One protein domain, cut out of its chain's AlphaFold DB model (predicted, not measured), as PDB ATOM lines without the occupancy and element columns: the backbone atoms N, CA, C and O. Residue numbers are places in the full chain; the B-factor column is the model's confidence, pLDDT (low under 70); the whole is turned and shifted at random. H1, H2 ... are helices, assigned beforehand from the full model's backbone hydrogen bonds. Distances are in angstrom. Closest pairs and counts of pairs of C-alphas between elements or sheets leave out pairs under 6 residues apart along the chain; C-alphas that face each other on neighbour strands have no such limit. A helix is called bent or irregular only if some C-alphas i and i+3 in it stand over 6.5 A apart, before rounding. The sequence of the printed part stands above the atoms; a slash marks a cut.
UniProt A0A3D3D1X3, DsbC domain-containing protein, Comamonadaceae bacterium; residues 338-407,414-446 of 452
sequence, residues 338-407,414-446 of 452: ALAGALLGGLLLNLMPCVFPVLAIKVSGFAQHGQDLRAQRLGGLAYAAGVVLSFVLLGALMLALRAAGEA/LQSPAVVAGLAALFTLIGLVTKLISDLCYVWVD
ATOM      1  N   ALA A 338       0.507 -30.267  16.712       81.31
ATOM      2  CA  ALA A 338       0.171 -30.062  15.305       81.31
ATOM      3  C   ALA A 338       0.944 -31.021  14.386       81.31
ATOM      4  O   ALA A 338       0.353 -31.601  13.479       81.31
ATOM      5  N   LEU A 339       2.237 -31.253  14.642       86.44
ATOM      6  CA  LEU A 339       3.026 -32.246  13.907       86.44
ATOM      7  C   LEU A 339       2.528 -33.674  14.132       86.44
ATOM      8  O   LEU A 339       2.443 -34.447  13.180       86.44
ATOM      9  N   ALA A 340       2.173 -34.027  15.368       90.00
ATOM     10  CA  ALA A 340       1.577 -35.321  15.678       90.00
ATOM     11  C   ALA A 340       0.213 -35.482  14.989       90.00
ATOM     12  O   ALA A 340      -0.059 -36.530  14.410       90.00
ATOM     13  N   GLY A 341      -0.611 -34.432  14.977       89.31
ATOM     14  CA  GLY A 341      -1.879 -34.390  14.251       89.31
ATOM     15  C   GLY A 341      -1.696 -34.522  12.740       89.31
ATOM     16  O   GLY A 341      -2.412 -35.291  12.108       89.31
ATOM     17  N   ALA A 342      -0.695 -33.856  12.160       83.50
ATOM     18  CA  ALA A 342      -0.347 -33.990  10.747       83.50
ATOM     19  C   ALA A 342       0.158 -35.403  10.410       83.50
ATOM     20  O   ALA A 342      -0.214 -35.958   9.377       83.50
ATOM     21  N   LEU A 343       0.951 -36.017  11.296       85.50
ATOM     22  CA  LEU A 343       1.401 -37.403  11.153       85.50
ATOM     23  C   LEU A 343       0.219 -38.380  11.209       85.50
ATOM     24  O   LEU A 343       0.112 -39.259  10.358       85.50
ATOM     25  N   LEU A 344      -0.679 -38.212  12.184       90.19
ATOM     26  CA  LEU A 344      -1.875 -39.041  12.348       90.19
ATOM     27  C   LEU A 344      -2.860 -38.858  11.189       90.19
ATOM     28  O   LEU A 344      -3.355 -39.844  10.654       90.19
ATOM     29  N   GLY A 345      -3.106 -37.619  10.761       85.50
ATOM     30  CA  GLY A 345      -3.939 -37.309   9.601       85.50
ATOM     31  C   GLY A 345      -3.346 -37.877   8.314       85.50
ATOM     32  O   GLY A 345      -4.054 -38.515   7.541       85.50
ATOM     33  N   GLY A 346      -2.032 -37.744   8.120       83.00
ATOM     34  CA  GLY A 346      -1.315 -38.369   7.010       83.00
ATOM     35  C   GLY A 346      -1.421 -39.895   7.032       83.00
ATOM     36  O   GLY A 346      -1.680 -40.505   5.994       83.00
ATOM     37  N   LEU A 347      -1.288 -40.524   8.203       82.19
ATOM     38  CA  LEU A 347      -1.488 -41.964   8.366       82.19
ATOM     39  C   LEU A 347      -2.925 -42.363   8.005       82.19
ATOM     40  O   LEU A 347      -3.116 -43.288   7.225       82.19
ATOM     41  N   LEU A 348      -3.925 -41.631   8.498       81.38
ATOM     42  CA  LEU A 348      -5.338 -41.896   8.227       81.38
ATOM     43  C   LEU A 348      -5.695 -41.722   6.741       81.38
ATOM     44  O   LEU A 348      -6.450 -42.520   6.196       81.38
ATOM     45  N   LEU A 349      -5.110 -40.736   6.055       75.62
ATOM     46  CA  LEU A 349      -5.290 -40.542   4.612       75.62
ATOM     47  C   LEU A 349      -4.641 -41.662   3.784       75.62
ATOM     48  O   LEU A 349      -5.163 -42.022   2.730       75.62
ATOM     49  N   ASN A 350      -3.559 -42.281   4.275       72.81
ATOM     50  CA  ASN A 350      -3.021 -43.512   3.676       72.81
ATOM     51  C   ASN A 350      -3.969 -44.712   3.861       72.81
ATOM     52  O   ASN A 350      -3.843 -45.696   3.132       72.81
ATOM     53  N   LEU A 351      -4.925 -44.632   4.797       77.56
ATOM     54  CA  LEU A 351      -5.964 -45.640   5.003       77.56
ATOM     55  C   LEU A 351      -7.199 -45.442   4.097       77.56
ATOM     56  O   LEU A 351      -8.151 -46.219   4.185       77.56
ATOM     57  N   MET A 352      -7.199 -44.444   3.205       79.06
ATOM     58  CA  MET A 352      -8.269 -44.296   2.219       79.06
ATOM     59  C   MET A 352      -8.172 -45.387   1.133       79.06
ATOM     60  O   MET A 352      -7.082 -45.658   0.619       79.06
ATOM     61  N   PRO A 353      -9.308 -45.979   0.709       66.25
ATOM     62  CA  PRO A 353      -9.329 -47.136  -0.195       66.25
ATOM     63  C   PRO A 353      -8.698 -46.876  -1.576       66.25
ATOM     64  O   PRO A 353      -8.323 -47.816  -2.271       66.25
ATOM     65  N   CYS A 354      -8.523 -45.610  -1.965       67.62
ATOM     66  CA  CYS A 354      -7.875 -45.196  -3.210       67.62
ATOM     67  C   CYS A 354      -6.335 -45.293  -3.203       67.62
ATOM     68  O   CYS A 354      -5.732 -45.312  -4.275       67.62
ATOM     69  N   VAL A 355      -5.682 -45.393  -2.038       73.50
ATOM     70  CA  VAL A 355      -4.205 -45.452  -1.913       73.50
ATOM     71  C   VAL A 355      -3.699 -46.894  -1.733       73.50
ATOM     72  O   VAL A 355      -2.522 -47.192  -1.959       73.50
ATOM     73  N   PHE A 356      -4.601 -47.825  -1.412       67.50
ATOM     74  CA  PHE A 356      -4.293 -49.239  -1.175       67.50
ATOM     75  C   PHE A 356      -3.529 -49.933  -2.314       67.50
ATOM     76  O   PHE A 356      -2.574 -50.652  -2.006       67.50
ATOM     77  N   PRO A 357      -3.843 -49.703  -3.607       66.69
ATOM     78  CA  PRO A 357      -3.099 -50.334  -4.698       66.69
ATOM     79  C   PRO A 357      -1.616 -49.933  -4.730       66.69
ATOM     80  O   PRO A 357      -0.745 -50.768  -4.966       66.69
ATOM     81  N   VAL A 358      -1.308 -48.667  -4.431       72.62
ATOM     82  CA  VAL A 358       0.072 -48.150  -4.429       72.62
ATOM     83  C   VAL A 358       0.860 -48.698  -3.235       72.62
ATOM     84  O   VAL A 358       2.028 -49.074  -3.380       72.62
ATOM     85  N   LEU A 359       0.217 -48.806  -2.066       71.31
ATOM     86  CA  LEU A 359       0.823 -49.391  -0.866       71.31
ATOM     87  C   LEU A 359       1.169 -50.870  -1.070       71.31
ATOM     88  O   LEU A 359       2.280 -51.280  -0.732       71.31
ATOM     89  N   ALA A 360       0.275 -51.651  -1.684       67.81
ATOM     90  CA  ALA A 360       0.510 -53.068  -1.965       67.81
ATOM     91  C   ALA A 360       1.747 -53.290  -2.858       67.81
ATOM     92  O   ALA A 360       2.592 -54.140  -2.557       67.81
ATOM     93  N   ILE A 361       1.917 -52.465  -3.898       69.94
ATOM     94  CA  ILE A 361       3.082 -52.532  -4.795       69.94
ATOM     95  C   ILE A 361       4.383 -52.241  -4.028       69.94
ATOM     96  O   ILE A 361       5.370 -52.958  -4.192       69.94
ATOM     97  N   LYS A 362       4.408 -51.249  -3.127       68.06
ATOM     98  CA  LYS A 362       5.615 -50.940  -2.336       68.06
ATOM     99  C   LYS A 362       5.921 -51.978  -1.258       68.06
ATOM    100  O   LYS A 362       7.092 -52.308  -1.077       68.06
ATOM    101  N   VAL A 363       4.903 -52.546  -0.610       71.69
ATOM    102  CA  VAL A 363       5.075 -53.662   0.337       71.69
ATOM    103  C   VAL A 363       5.689 -54.876  -0.366       71.69
ATOM    104  O   VAL A 363       6.635 -55.467   0.156       71.69
ATOM    105  N   SER A 364       5.247 -55.188  -1.590       66.94
ATOM    106  CA  SER A 364       5.851 -56.263  -2.392       66.94
ATOM    107  C   SER A 364       7.315 -55.977  -2.767       66.94
ATOM    108  O   SER A 364       8.149 -56.879  -2.726       66.94
ATOM    109  N   GLY A 365       7.667 -54.711  -3.022       65.00
ATOM    110  CA  GLY A 365       9.049 -54.284  -3.252       65.00
ATOM    111  C   GLY A 365       9.952 -54.434  -2.021       65.00
ATOM    112  O   GLY A 365      11.117 -54.798  -2.162       65.00
ATOM    113  N   PHE A 366       9.436 -54.224  -0.803       67.00
ATOM    114  CA  PHE A 366      10.197 -54.481   0.430       67.00
ATOM    115  C   PHE A 366      10.393 -55.976   0.697       67.00
ATOM    116  O   PHE A 366      11.474 -56.375   1.132       67.00
ATOM    117  N   ALA A 367       9.397 -56.805   0.372       67.25
ATOM    118  CA  ALA A 367       9.493 -58.260   0.479       67.25
ATOM    119  C   ALA A 367      10.564 -58.863  -0.455       67.25
ATOM    120  O   ALA A 367      11.201 -59.850  -0.095       67.25
ATOM    121  N   GLN A 368      10.830 -58.238  -1.609       65.19
ATOM    122  CA  GLN A 368      11.867 -58.682  -2.553       65.19
ATOM    123  C   GLN A 368      13.310 -58.480  -2.041       65.19
ATOM    124  O   GLN A 368      14.222 -59.139  -2.532       65.19
ATOM    125  N   HIS A 369      13.535 -57.619  -1.038       63.28
ATOM    126  CA  HIS A 369      14.876 -57.305  -0.507       63.28
ATOM    127  C   HIS A 369      15.321 -58.203   0.673       63.28
ATOM    128  O   HIS A 369      16.367 -57.958   1.278       63.28
ATOM    129  N   GLY A 370      14.567 -59.258   1.011       68.44
ATOM    130  CA  GLY A 370      14.970 -60.261   2.009       68.44
ATOM    131  C   GLY A 370      15.265 -59.685   3.407       68.44
ATOM    132  O   GLY A 370      14.516 -58.847   3.902       68.44
ATOM    133  N   GLN A 371      16.348 -60.139   4.061       66.94
ATOM    134  CA  GLN A 371      16.769 -59.695   5.410       66.94
ATOM    135  C   GLN A 371      17.749 -58.499   5.419       66.94
ATOM    136  O   GLN A 371      18.302 -58.164   6.471       66.94
ATOM    137  N   ASP A 372      17.995 -57.835   4.282       80.50
ATOM    138  CA  ASP A 372      18.906 -56.683   4.252       80.50
ATOM    139  C   ASP A 372      18.229 -55.414   4.798       80.50
ATOM    140  O   ASP A 372      17.652 -54.588   4.083       80.50
ATOM    141  N   LEU A 373      18.352 -55.243   6.115       76.69
ATOM    142  CA  LEU A 373      17.838 -54.095   6.859       76.69
ATOM    143  C   LEU A 373      18.400 -52.751   6.367       76.69
ATOM    144  O   LEU A 373      17.761 -51.714   6.565       76.69
ATOM    145  N   ARG A 374      19.592 -52.719   5.753       80.00
ATOM    146  CA  ARG A 374      20.164 -51.469   5.227       80.00
ATOM    147  C   ARG A 374      19.508 -51.087   3.910       80.00
ATOM    148  O   ARG A 374      19.146 -49.921   3.755       80.00
ATOM    149  N   ALA A 375      19.312 -52.049   3.010       76.88
ATOM    150  CA  ALA A 375      18.615 -51.826   1.747       76.88
ATOM    151  C   ALA A 375      17.167 -51.355   1.977       76.88
ATOM    152  O   ALA A 375      16.733 -50.373   1.374       76.88
ATOM    153  N   GLN A 376      16.459 -51.964   2.934       74.88
ATOM    154  CA  GLN A 376      15.096 -51.561   3.304       74.88
ATOM    155  C   GLN A 376      15.026 -50.125   3.850       74.88
ATOM    156  O   GLN A 376      14.174 -49.341   3.430       74.88
ATOM    157  N   ARG A 377      15.946 -49.741   4.749       80.38
ATOM    158  CA  ARG A 377      16.001 -48.375   5.309       80.38
ATOM    159  C   ARG A 377      16.336 -47.327   4.252       80.38
ATOM    160  O   ARG A 377      15.724 -46.263   4.245       80.38
ATOM    161  N   LEU A 378      17.282 -47.621   3.361       83.00
ATOM    162  CA  LEU A 378      17.641 -46.722   2.262       83.00
ATOM    163  C   LEU A 378      16.479 -46.548   1.279       83.00
ATOM    164  O   LEU A 378      16.190 -45.418   0.893       83.00
ATOM    165  N   GLY A 379      15.765 -47.628   0.945       77.88
ATOM    166  CA  GLY A 379      14.561 -47.562   0.115       77.88
ATOM    167  C   GLY A 379      13.449 -46.717   0.747       77.88
ATOM    168  O   GLY A 379      12.850 -45.882   0.070       77.88
ATOM    169  N   GLY A 380      13.217 -46.873   2.055       80.31
ATOM    170  CA  GLY A 380      12.249 -46.064   2.802       80.31
ATOM    171  C   GLY A 380      12.615 -44.577   2.858       80.31
ATOM    172  O   GLY A 380      11.763 -43.725   2.613       80.31
ATOM    173  N   LEU A 381      13.888 -44.254   3.112       85.12
ATOM    174  CA  LEU A 381      14.372 -42.869   3.132       85.12
ATOM    175  C   LEU A 381      14.312 -42.213   1.750       85.12
ATOM    176  O   LEU A 381      13.884 -41.066   1.646       85.12
ATOM    177  N   ALA A 382      14.693 -42.933   0.693       83.88
ATOM    178  CA  ALA A 382      14.603 -42.433  -0.677       83.88
ATOM    179  C   ALA A 382      13.147 -42.146  -1.079       83.88
ATOM    180  O   ALA A 382      12.867 -41.123  -1.702       83.88
ATOM    181  N   TYR A 383      12.212 -43.008  -0.672       79.81
ATOM    182  CA  TYR A 383      10.784 -42.792  -0.893       79.81
ATOM    183  C   TYR A 383      10.261 -41.565  -0.136       79.81
ATOM    184  O   TYR A 383       9.639 -40.697  -0.745       79.81
ATOM    185  N   ALA A 384      10.561 -41.451   1.162       83.00
ATOM    186  CA  ALA A 384      10.160 -40.299   1.967       83.00
ATOM    187  C   ALA A 384      10.721 -38.987   1.395       83.00
ATOM    188  O   ALA A 384       9.984 -38.016   1.238       83.00
ATOM    189  N   ALA A 385      12.000 -38.981   1.008       87.88
ATOM    190  CA  ALA A 385      12.636 -37.834   0.372       87.88
ATOM    191  C   ALA A 385      11.967 -37.471  -0.963       87.88
ATOM    192  O   ALA A 385      11.715 -36.297  -1.209       87.88
ATOM    193  N   GLY A 386      11.625 -38.460  -1.797       88.56
ATOM    194  CA  GLY A 386      10.918 -38.236  -3.059       88.56
ATOM    195  C   GLY A 386       9.526 -37.628  -2.868       88.56
ATOM    196  O   GLY A 386       9.164 -36.690  -3.577       88.56
ATOM    197  N   VAL A 387       8.765 -38.110  -1.878       83.38
ATOM    198  CA  VAL A 387       7.446 -37.558  -1.530       83.38
ATOM    199  C   VAL A 387       7.579 -36.115  -1.048       83.38
ATOM    200  O   VAL A 387       6.921 -35.231  -1.592       83.38
ATOM    201  N   VAL A 388       8.468 -35.856  -0.082       87.75
ATOM    202  CA  VAL A 388       8.705 -34.503   0.447       87.75
ATOM    203  C   VAL A 388       9.142 -33.556  -0.668       87.75
ATOM    204  O   VAL A 388       8.568 -32.480  -0.806       87.75
ATOM    205  N   LEU A 389      10.096 -33.967  -1.507       93.25
ATOM    206  CA  LEU A 389      10.565 -33.166  -2.635       93.25
ATOM    207  C   LEU A 389       9.431 -32.852  -3.619       93.25
ATOM    208  O   LEU A 389       9.318 -31.715  -4.063       93.25
ATOM    209  N   SER A 390       8.566 -33.822  -3.921       85.94
ATOM    210  CA  SER A 390       7.430 -33.625  -4.831       85.94
ATOM    211  C   SER A 390       6.437 -32.595  -4.288       85.94
ATOM    212  O   SER A 390       6.035 -31.689  -5.016       85.94
ATOM    213  N   PHE A 391       6.080 -32.680  -3.001       83.81
ATOM    214  CA  PHE A 391       5.187 -31.707  -2.365       83.81
ATOM    215  C   PHE A 391       5.824 -30.320  -2.234       83.81
ATOM    216  O   PHE A 391       5.142 -29.320  -2.453       83.81
ATOM    217  N   VAL A 392       7.124 -30.240  -1.934       90.75
ATOM    218  CA  VAL A 392       7.862 -28.967  -1.892       90.75
ATOM    219  C   VAL A 392       7.910 -28.323  -3.274       90.75
ATOM    220  O   VAL A 392       7.645 -27.130  -3.388       90.75
ATOM    221  N   LEU A 393       8.193 -29.094  -4.329       92.25
ATOM    222  CA  LEU A 393       8.198 -28.594  -5.705       92.25
ATOM    223  C   LEU A 393       6.810 -28.117  -6.140       92.25
ATOM    224  O   LEU A 393       6.697 -27.039  -6.715       92.25
ATOM    225  N   LEU A 394       5.758 -28.876  -5.825       82.75
ATOM    226  CA  LEU A 394       4.382 -28.478  -6.115       82.75
ATOM    227  C   LEU A 394       3.997 -27.199  -5.355       82.75
ATOM    228  O   LEU A 394       3.432 -26.282  -5.944       82.75
ATOM    229  N   GLY A 395       4.342 -27.108  -4.068       83.56
ATOM    230  CA  GLY A 395       4.100 -25.919  -3.249       83.56
ATOM    231  C   GLY A 395       4.861 -24.692  -3.756       83.56
ATOM    232  O   GLY A 395       4.281 -23.614  -3.871       83.56
ATOM    233  N   ALA A 396       6.133 -24.857  -4.125       87.44
ATOM    234  CA  ALA A 396       6.948 -23.804  -4.724       87.44
ATOM    235  C   ALA A 396       6.392 -23.348  -6.081       87.44
ATOM    236  O   ALA A 396       6.323 -22.147  -6.336       87.44
ATOM    237  N   LEU A 397       5.935 -24.281  -6.922       85.00
ATOM    238  CA  LEU A 397       5.266 -23.970  -8.186       85.00
ATOM    239  C   LEU A 397       3.978 -23.170  -7.953       85.00
ATOM    240  O   LEU A 397       3.767 -22.157  -8.612       85.00
ATOM    241  N   MET A 398       3.143 -23.577  -6.990       79.69
ATOM    242  CA  MET A 398       1.924 -22.845  -6.628       79.69
ATOM    243  C   MET A 398       2.229 -21.433  -6.122       79.69
ATOM    244  O   MET A 398       1.559 -20.480  -6.512       79.69
ATOM    245  N   LEU A 399       3.261 -21.277  -5.289       81.06
ATOM    246  CA  LEU A 399       3.723 -19.969  -4.820       81.06
ATOM    247  C   LEU A 399       4.210 -19.087  -5.978       81.06
ATOM    248  O   LEU A 399       3.878 -17.904  -6.011       81.06
ATOM    249  N   ALA A 400       4.943 -19.655  -6.938       81.62
ATOM    250  CA  ALA A 400       5.413 -18.937  -8.119       81.62
ATOM    251  C   ALA A 400       4.256 -18.497  -9.035       81.62
ATOM    252  O   ALA A 400       4.224 -17.346  -9.463       81.62
ATOM    253  N   LEU A 401       3.275 -19.373  -9.284       77.38
ATOM    254  CA  LEU A 401       2.073 -19.042 -10.061       77.38
ATOM    255  C   LEU A 401       1.233 -17.959  -9.374       77.38
ATOM    256  O   LEU A 401       0.792 -17.012 -10.022       77.38
ATOM    257  N   ARG A 402       1.098 -18.039  -8.046       71.50
ATOM    258  CA  ARG A 402       0.406 -17.018  -7.252       71.50
ATOM    259  C   ARG A 402       1.128 -15.671  -7.292       71.50
ATOM    260  O   ARG A 402       0.473 -14.635  -7.346       71.50
ATOM    261  N   ALA A 403       2.461 -15.673  -7.291       75.38
ATOM    262  CA  ALA A 403       3.262 -14.460  -7.459       75.38
ATOM    263  C   ALA A 403       3.136 -13.858  -8.871       75.38
ATOM    264  O   ALA A 403       3.279 -12.649  -9.027       75.38
ATOM    265  N   ALA A 404       2.823 -14.677  -9.879       73.88
ATOM    266  CA  ALA A 404       2.567 -14.248 -11.253       73.88
ATOM    267  C   ALA A 404       1.144 -13.691 -11.485       73.88
ATOM    268  O   ALA A 404       0.822 -13.317 -12.608       73.88
ATOM    269  N   GLY A 405       0.305 -13.597 -10.444       54.34
ATOM    270  CA  GLY A 405      -1.024 -12.975 -10.512       54.34
ATOM    271  C   GLY A 405      -2.174 -13.923 -10.865       54.34
ATOM    272  O   GLY A 405      -3.328 -13.508 -10.846       54.34
ATOM    273  N   GLU A 406      -1.889 -15.199 -11.114       57.47
ATOM    274  CA  GLU A 406      -2.908 -16.227 -11.317       57.47
ATOM    275  C   GLU A 406      -3.332 -16.778  -9.947       57.47
ATOM    276  O   GLU A 406      -2.589 -17.508  -9.281       57.47
ATOM    277  N   ALA A 407      -4.534 -16.422  -9.488       53.38
ATOM    278  CA  ALA A 407      -5.146 -17.005  -8.295       53.38
ATOM    279  C   ALA A 407      -5.613 -18.444  -8.586       53.38
ATOM    280  O   ALA A 407      -6.803 -18.746  -8.608       53.38
ATOM    281  N   LEU A 414     -11.468 -30.435  -8.957       66.75
ATOM    282  CA  LEU A 414     -12.175 -31.539  -8.293       66.75
ATOM    283  C   LEU A 414     -13.666 -31.250  -8.063       66.75
ATOM    284  O   LEU A 414     -14.404 -32.164  -7.710       66.75
ATOM    285  N   GLN A 415     -14.122 -30.013  -8.279       63.97
ATOM    286  CA  GLN A 415     -15.549 -29.676  -8.259       63.97
ATOM    287  C   GLN A 415     -16.226 -29.934  -9.611       63.97
ATOM    288  O   GLN A 415     -17.449 -30.027  -9.676       63.97
ATOM    289  N   SER A 416     -15.457 -30.075 -10.699       73.56
ATOM    290  CA  SER A 416     -16.034 -30.331 -12.017       73.56
ATOM    291  C   SER A 416     -16.390 -31.820 -12.182       73.56
ATOM    292  O   SER A 416     -15.509 -32.684 -12.073       73.56
ATOM    293  N   PRO A 417     -17.657 -32.163 -12.495       71.81
ATOM    294  CA  PRO A 417     -18.078 -33.558 -12.634       71.81
ATOM    295  C   PRO A 417     -17.271 -34.336 -13.680       71.81
ATOM    296  O   PRO A 417     -16.991 -35.516 -13.492       71.81
ATOM    297  N   ALA A 418     -16.848 -33.668 -14.758       75.69
ATOM    298  CA  ALA A 418     -16.060 -34.276 -15.828       75.69
ATOM    299  C   ALA A 418     -14.648 -34.678 -15.374       75.69
ATOM    300  O   ALA A 418     -14.191 -35.772 -15.701       75.69
ATOM    301  N   VAL A 419     -13.959 -33.834 -14.595       72.88
ATOM    302  CA  VAL A 419     -12.622 -34.165 -14.073       72.88
ATOM    303  C   VAL A 419     -12.717 -35.277 -13.041       72.88
ATOM    304  O   VAL A 419     -11.904 -36.196 -13.074       72.88
ATOM    305  N   VAL A 420     -13.729 -35.249 -12.166       77.12
ATOM    306  CA  VAL A 420     -13.957 -36.329 -11.195       77.12
ATOM    307  C   VAL A 420     -14.264 -37.645 -11.910       77.12
ATOM    308  O   VAL A 420     -13.666 -38.665 -11.577       77.12
ATOM    309  N   ALA A 421     -15.124 -37.629 -12.933       78.62
ATOM    310  CA  ALA A 421     -15.418 -38.806 -13.748       78.62
ATOM    311  C   ALA A 421     -14.171 -39.326 -14.483       78.62
ATOM    312  O   ALA A 421     -13.929 -40.531 -14.504       78.62
ATOM    313  N   GLY A 422     -13.347 -38.430 -15.034       88.50
ATOM    314  CA  GLY A 422     -12.085 -38.787 -15.683       88.50
ATOM    315  C   GLY A 422     -11.076 -39.398 -14.711       88.50
ATOM    316  O   GLY A 422     -10.465 -40.420 -15.015       88.50
ATOM    317  N   LEU A 423     -10.942 -38.822 -13.516       78.06
ATOM    318  CA  LEU A 423     -10.063 -39.333 -12.468       78.06
ATOM    319  C   LEU A 423     -10.550 -40.695 -11.949       78.06
ATOM    320  O   LEU A 423      -9.744 -41.607 -11.770       78.06
ATOM    321  N   ALA A 424     -11.865 -40.864 -11.776       78.69
ATOM    322  CA  ALA A 424     -12.473 -42.144 -11.431       78.69
ATOM    323  C   ALA A 424     -12.193 -43.201 -12.510       78.69
ATOM    324  O   ALA A 424     -11.679 -44.269 -12.188       78.69
ATOM    325  N   ALA A 425     -12.430 -42.882 -13.788       84.88
ATOM    326  CA  ALA A 425     -12.150 -43.778 -14.908       84.88
ATOM    327  C   ALA A 425     -10.663 -44.156 -14.997       84.88
ATOM    328  O   ALA A 425     -10.341 -45.326 -15.201       84.88
ATOM    329  N   LEU A 426      -9.757 -43.195 -14.785       81.94
ATOM    330  CA  LEU A 426      -8.314 -43.434 -14.747       81.94
ATOM    331  C   LEU A 426      -7.943 -44.420 -13.633       81.94
ATOM    332  O   LEU A 426      -7.235 -45.392 -13.892       81.94
ATOM    333  N   PHE A 427      -8.431 -44.212 -12.408       77.81
ATOM    334  CA  PHE A 427      -8.149 -45.127 -11.299       77.81
ATOM    335  C   PHE A 427      -8.782 -46.506 -11.503       77.81
ATOM    336  O   PHE A 427      -8.143 -47.515 -11.202       77.81
ATOM    337  N   THR A 428      -9.989 -46.580 -12.072       79.69
ATOM    338  CA  THR A 428     -10.615 -47.848 -12.466       79.69
ATOM    339  C   THR A 428      -9.775 -48.583 -13.511       79.69
ATOM    340  O   THR A 428      -9.541 -49.784 -13.367       79.69
ATOM    341  N   LEU A 429      -9.262 -47.875 -14.521       83.38
ATOM    342  CA  LEU A 429      -8.395 -48.446 -15.551       83.38
ATOM    343  C   LEU A 429      -7.079 -48.952 -14.955       83.38
ATOM    344  O   LEU A 429      -6.689 -50.083 -15.229       83.38
ATOM    345  N   ILE A 430      -6.421 -48.159 -14.105       78.38
ATOM    346  CA  ILE A 430      -5.195 -48.576 -13.406       78.38
ATOM    347  C   ILE A 430      -5.463 -49.842 -12.578       78.38
ATOM    348  O   ILE A 430      -4.669 -50.782 -12.624       78.38
ATOM    349  N   GLY A 431      -6.594 -49.907 -11.870       75.62
ATOM    350  CA  GLY A 431      -7.012 -51.095 -11.124       75.62
ATOM    351  C   GLY A 431      -7.208 -52.329 -12.014       75.62
ATOM    352  O   GLY A 431      -6.671 -53.394 -11.711       75.62
ATOM    353  N   LEU A 432      -7.917 -52.183 -13.141       79.81
ATOM    354  CA  LEU A 432      -8.134 -53.251 -14.125       79.81
ATOM    355  C   LEU A 432      -6.825 -53.741 -14.752       79.81
ATOM    356  O   LEU A 432      -6.608 -54.946 -14.842       79.81
ATOM    357  N   VAL A 433      -5.935 -52.823 -15.134       80.38
ATOM    358  CA  VAL A 433      -4.614 -53.146 -15.690       80.38
ATOM    359  C   VAL A 433      -3.763 -53.881 -14.657       80.38
ATOM    360  O   VAL A 433      -3.144 -54.889 -14.981       80.38
ATOM    361  N   THR A 434      -3.774 -53.436 -13.399       73.94
ATOM    362  CA  THR A 434      -3.025 -54.098 -12.320       73.94
ATOM    363  C   THR A 434      -3.540 -55.519 -12.078       73.94
ATOM    364  O   THR A 434      -2.742 -56.444 -11.928       73.94
ATOM    365  N   LYS A 435      -4.867 -55.721 -12.104       76.31
ATOM    366  CA  LYS A 435      -5.481 -57.052 -12.011       76.31
ATOM    367  C   LYS A 435      -5.105 -57.935 -13.201       76.31
ATOM    368  O   LYS A 435      -4.672 -59.059 -12.995       76.31
ATOM    369  N   LEU A 436      -5.200 -57.411 -14.422       79.94
ATOM    370  CA  LEU A 436      -4.836 -58.137 -15.638       79.94
ATOM    371  C   LEU A 436      -3.371 -58.590 -15.612       79.94
ATOM    372  O   LEU A 436      -3.081 -59.736 -15.939       79.94
ATOM    373  N   ILE A 437      -2.453 -57.713 -15.192       76.12
ATOM    374  CA  ILE A 437      -1.032 -58.053 -15.031       76.12
ATOM    375  C   ILE A 437      -0.861 -59.150 -13.973       76.12
ATOM    376  O   ILE A 437      -0.103 -60.089 -14.193       76.12
ATOM    377  N   SER A 438      -1.576 -59.064 -12.847       74.00
ATOM    378  CA  SER A 438      -1.553 -60.102 -11.810       74.00
ATOM    379  C   SER A 438      -2.046 -61.456 -12.334       74.00
ATOM    380  O   SER A 438      -1.401 -62.472 -12.084       74.00
ATOM    381  N   ASP A 439      -3.151 -61.471 -13.082       76.88
ATOM    382  CA  ASP A 439      -3.743 -62.687 -13.650       76.88
ATOM    383  C   ASP A 439      -2.825 -63.301 -14.728       76.88
ATOM    384  O   ASP A 439      -2.592 -64.510 -14.731       76.88
ATOM    385  N   LEU A 440      -2.218 -62.475 -15.591       76.88
ATOM    386  CA  LEU A 440      -1.213 -62.903 -16.576       76.88
ATOM    387  C   LEU A 440       0.030 -63.503 -15.911       76.88
ATOM    388  O   LEU A 440       0.497 -64.560 -16.332       76.88
ATOM    389  N   CYS A 441       0.549 -62.857 -14.866       72.38
ATOM    390  CA  CYS A 441       1.681 -63.369 -14.096       72.38
ATOM    391  C   CYS A 441       1.347 -64.696 -13.401       72.38
ATOM    392  O   CYS A 441       2.192 -65.586 -13.369       72.38
ATOM    393  N   TYR A 442       0.129 -64.855 -12.871       74.38
ATOM    394  CA  TYR A 442      -0.318 -66.111 -12.262       74.38
ATOM    395  C   TYR A 442      -0.337 -67.252 -13.283       74.38
ATOM    396  O   TYR A 442       0.234 -68.313 -13.041       74.38
ATOM    397  N   VAL A 443      -0.914 -67.001 -14.458       73.44
ATOM    398  CA  VAL A 443      -0.978 -67.966 -15.560       73.44
ATOM    399  C   VAL A 443       0.413 -68.349 -16.084       73.44
ATOM    400  O   VAL A 443       0.635 -69.500 -16.444       73.44
ATOM    401  N   TRP A 444       1.364 -67.412 -16.110       67.50
ATOM    402  CA  TRP A 444       2.741 -67.672 -16.554       67.50
ATOM    403  C   TRP A 444       3.593 -68.456 -15.549       67.50
ATOM    404  O   TRP A 444       4.580 -69.076 -15.941       67.50
ATOM    405  N   VAL A 445       3.258 -68.395 -14.260       71.38
ATOM    406  CA  VAL A 445       4.063 -68.988 -13.181       71.38
ATOM    407  C   VAL A 445       3.453 -70.289 -12.654       71.38
ATOM    408  O   VAL A 445       4.186 -71.094 -12.083       71.38
ATOM    409  N   ASP A 446       2.152 -70.538 -12.847       68.88
ATOM    410  CA  ASP A 446       1.509 -71.773 -12.387       68.88
ATOM    411  C   ASP A 446       1.871 -72.973 -13.293       68.88
ATOM    412  O   ASP A 446       1.388 -73.070 -14.425       68.88
TER     413      ASP A 446
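What this domain is: This is residues 338 to 407 and 414 to 446 of the 452 residues of the protein "DsbC domain-containing protein" of Comamonadaceae bacterium (UniProt A0A3D3D1X3). This is an open, loose frame of helices: two long ones, H3 and H4, run in nearly opposite directions with a gap between them, and the short H2 lies between the two, near each but clearly touching neither. H2 and the beginning of H3 make a V, and H1 makes a corner with the beginning of H2 and then stands free over most of its length. The printed part has 103 residues, with four named helices in the order H1, H2, H3, H4 and no named strand; the class is all helix. The whole is loose, with a radius of gyration of the C-alphas of 18.4 A, and spans 58 by 39 by 25 A.

Where its parts are: Find C-alpha 338 at (0.171, -30.062, 15.305); from there H1 runs through residues 338 to 350. Next look at residues 356 to 367, which form H2. At C-alpha 373, (17.838, -54.095, 6.859), you meet the start of H3, the longest helix with 31 residues, 373 to 403, and 44.6 A from first to last C-alpha. Beyond the cut, H4 takes residues 417 to 445, is 41.8 A long and ends with C-alpha 445 at (4.063, -68.988, -13.181). None of the four helices is bent.

How they stand to each other: Begin at H1 and H2, which are close but not clearly touching: their closest C-alphas, those of Asn 350 and Phe 356, are 7.6 A apart. Their lines are about perpendicular, at 85 degrees. Go on to H2 and H3, close but not clearly touching, where the closest C-alphas, those of Phe 366 and Gln 376, are 6.4 A apart. These two run opposite ways at a tilt of 36 degrees, only just steep. H2 and H4 are also close but not clearly touching, with the closest C-alphas, those of Pro 357 and Gly 431, 7.6 A apart. They run the same way at a tilt of 35.4 degrees, only just steep. H1 is apart from H3 and from H4, and H3 and H4 are apart. In H1, H2, H3 and H4, every O i to N i+4 pair is within hydrogen-bond range.

The domain as a whole: The two C-alphas farthest apart, those of Gly 405 and Asp 446, are 58.9 A from each other. Residues 384 to 397 of H3 stand free, as do residues 435 to 446, of which 435 to 445 belong to H4. The links H1 to H2 and H2 to H3 are tight, with 5 residues each. Look for the cut after residue 407: residues 408 to 413 are not printed, and C-alphas 407 and 414 are 16.1 A apart across it, in the link from H3 to H4. The mean pLDDT of the printed part is 77.0, and 22 printed residues are under 70, among them residues 364 to 371 and 405 to 407.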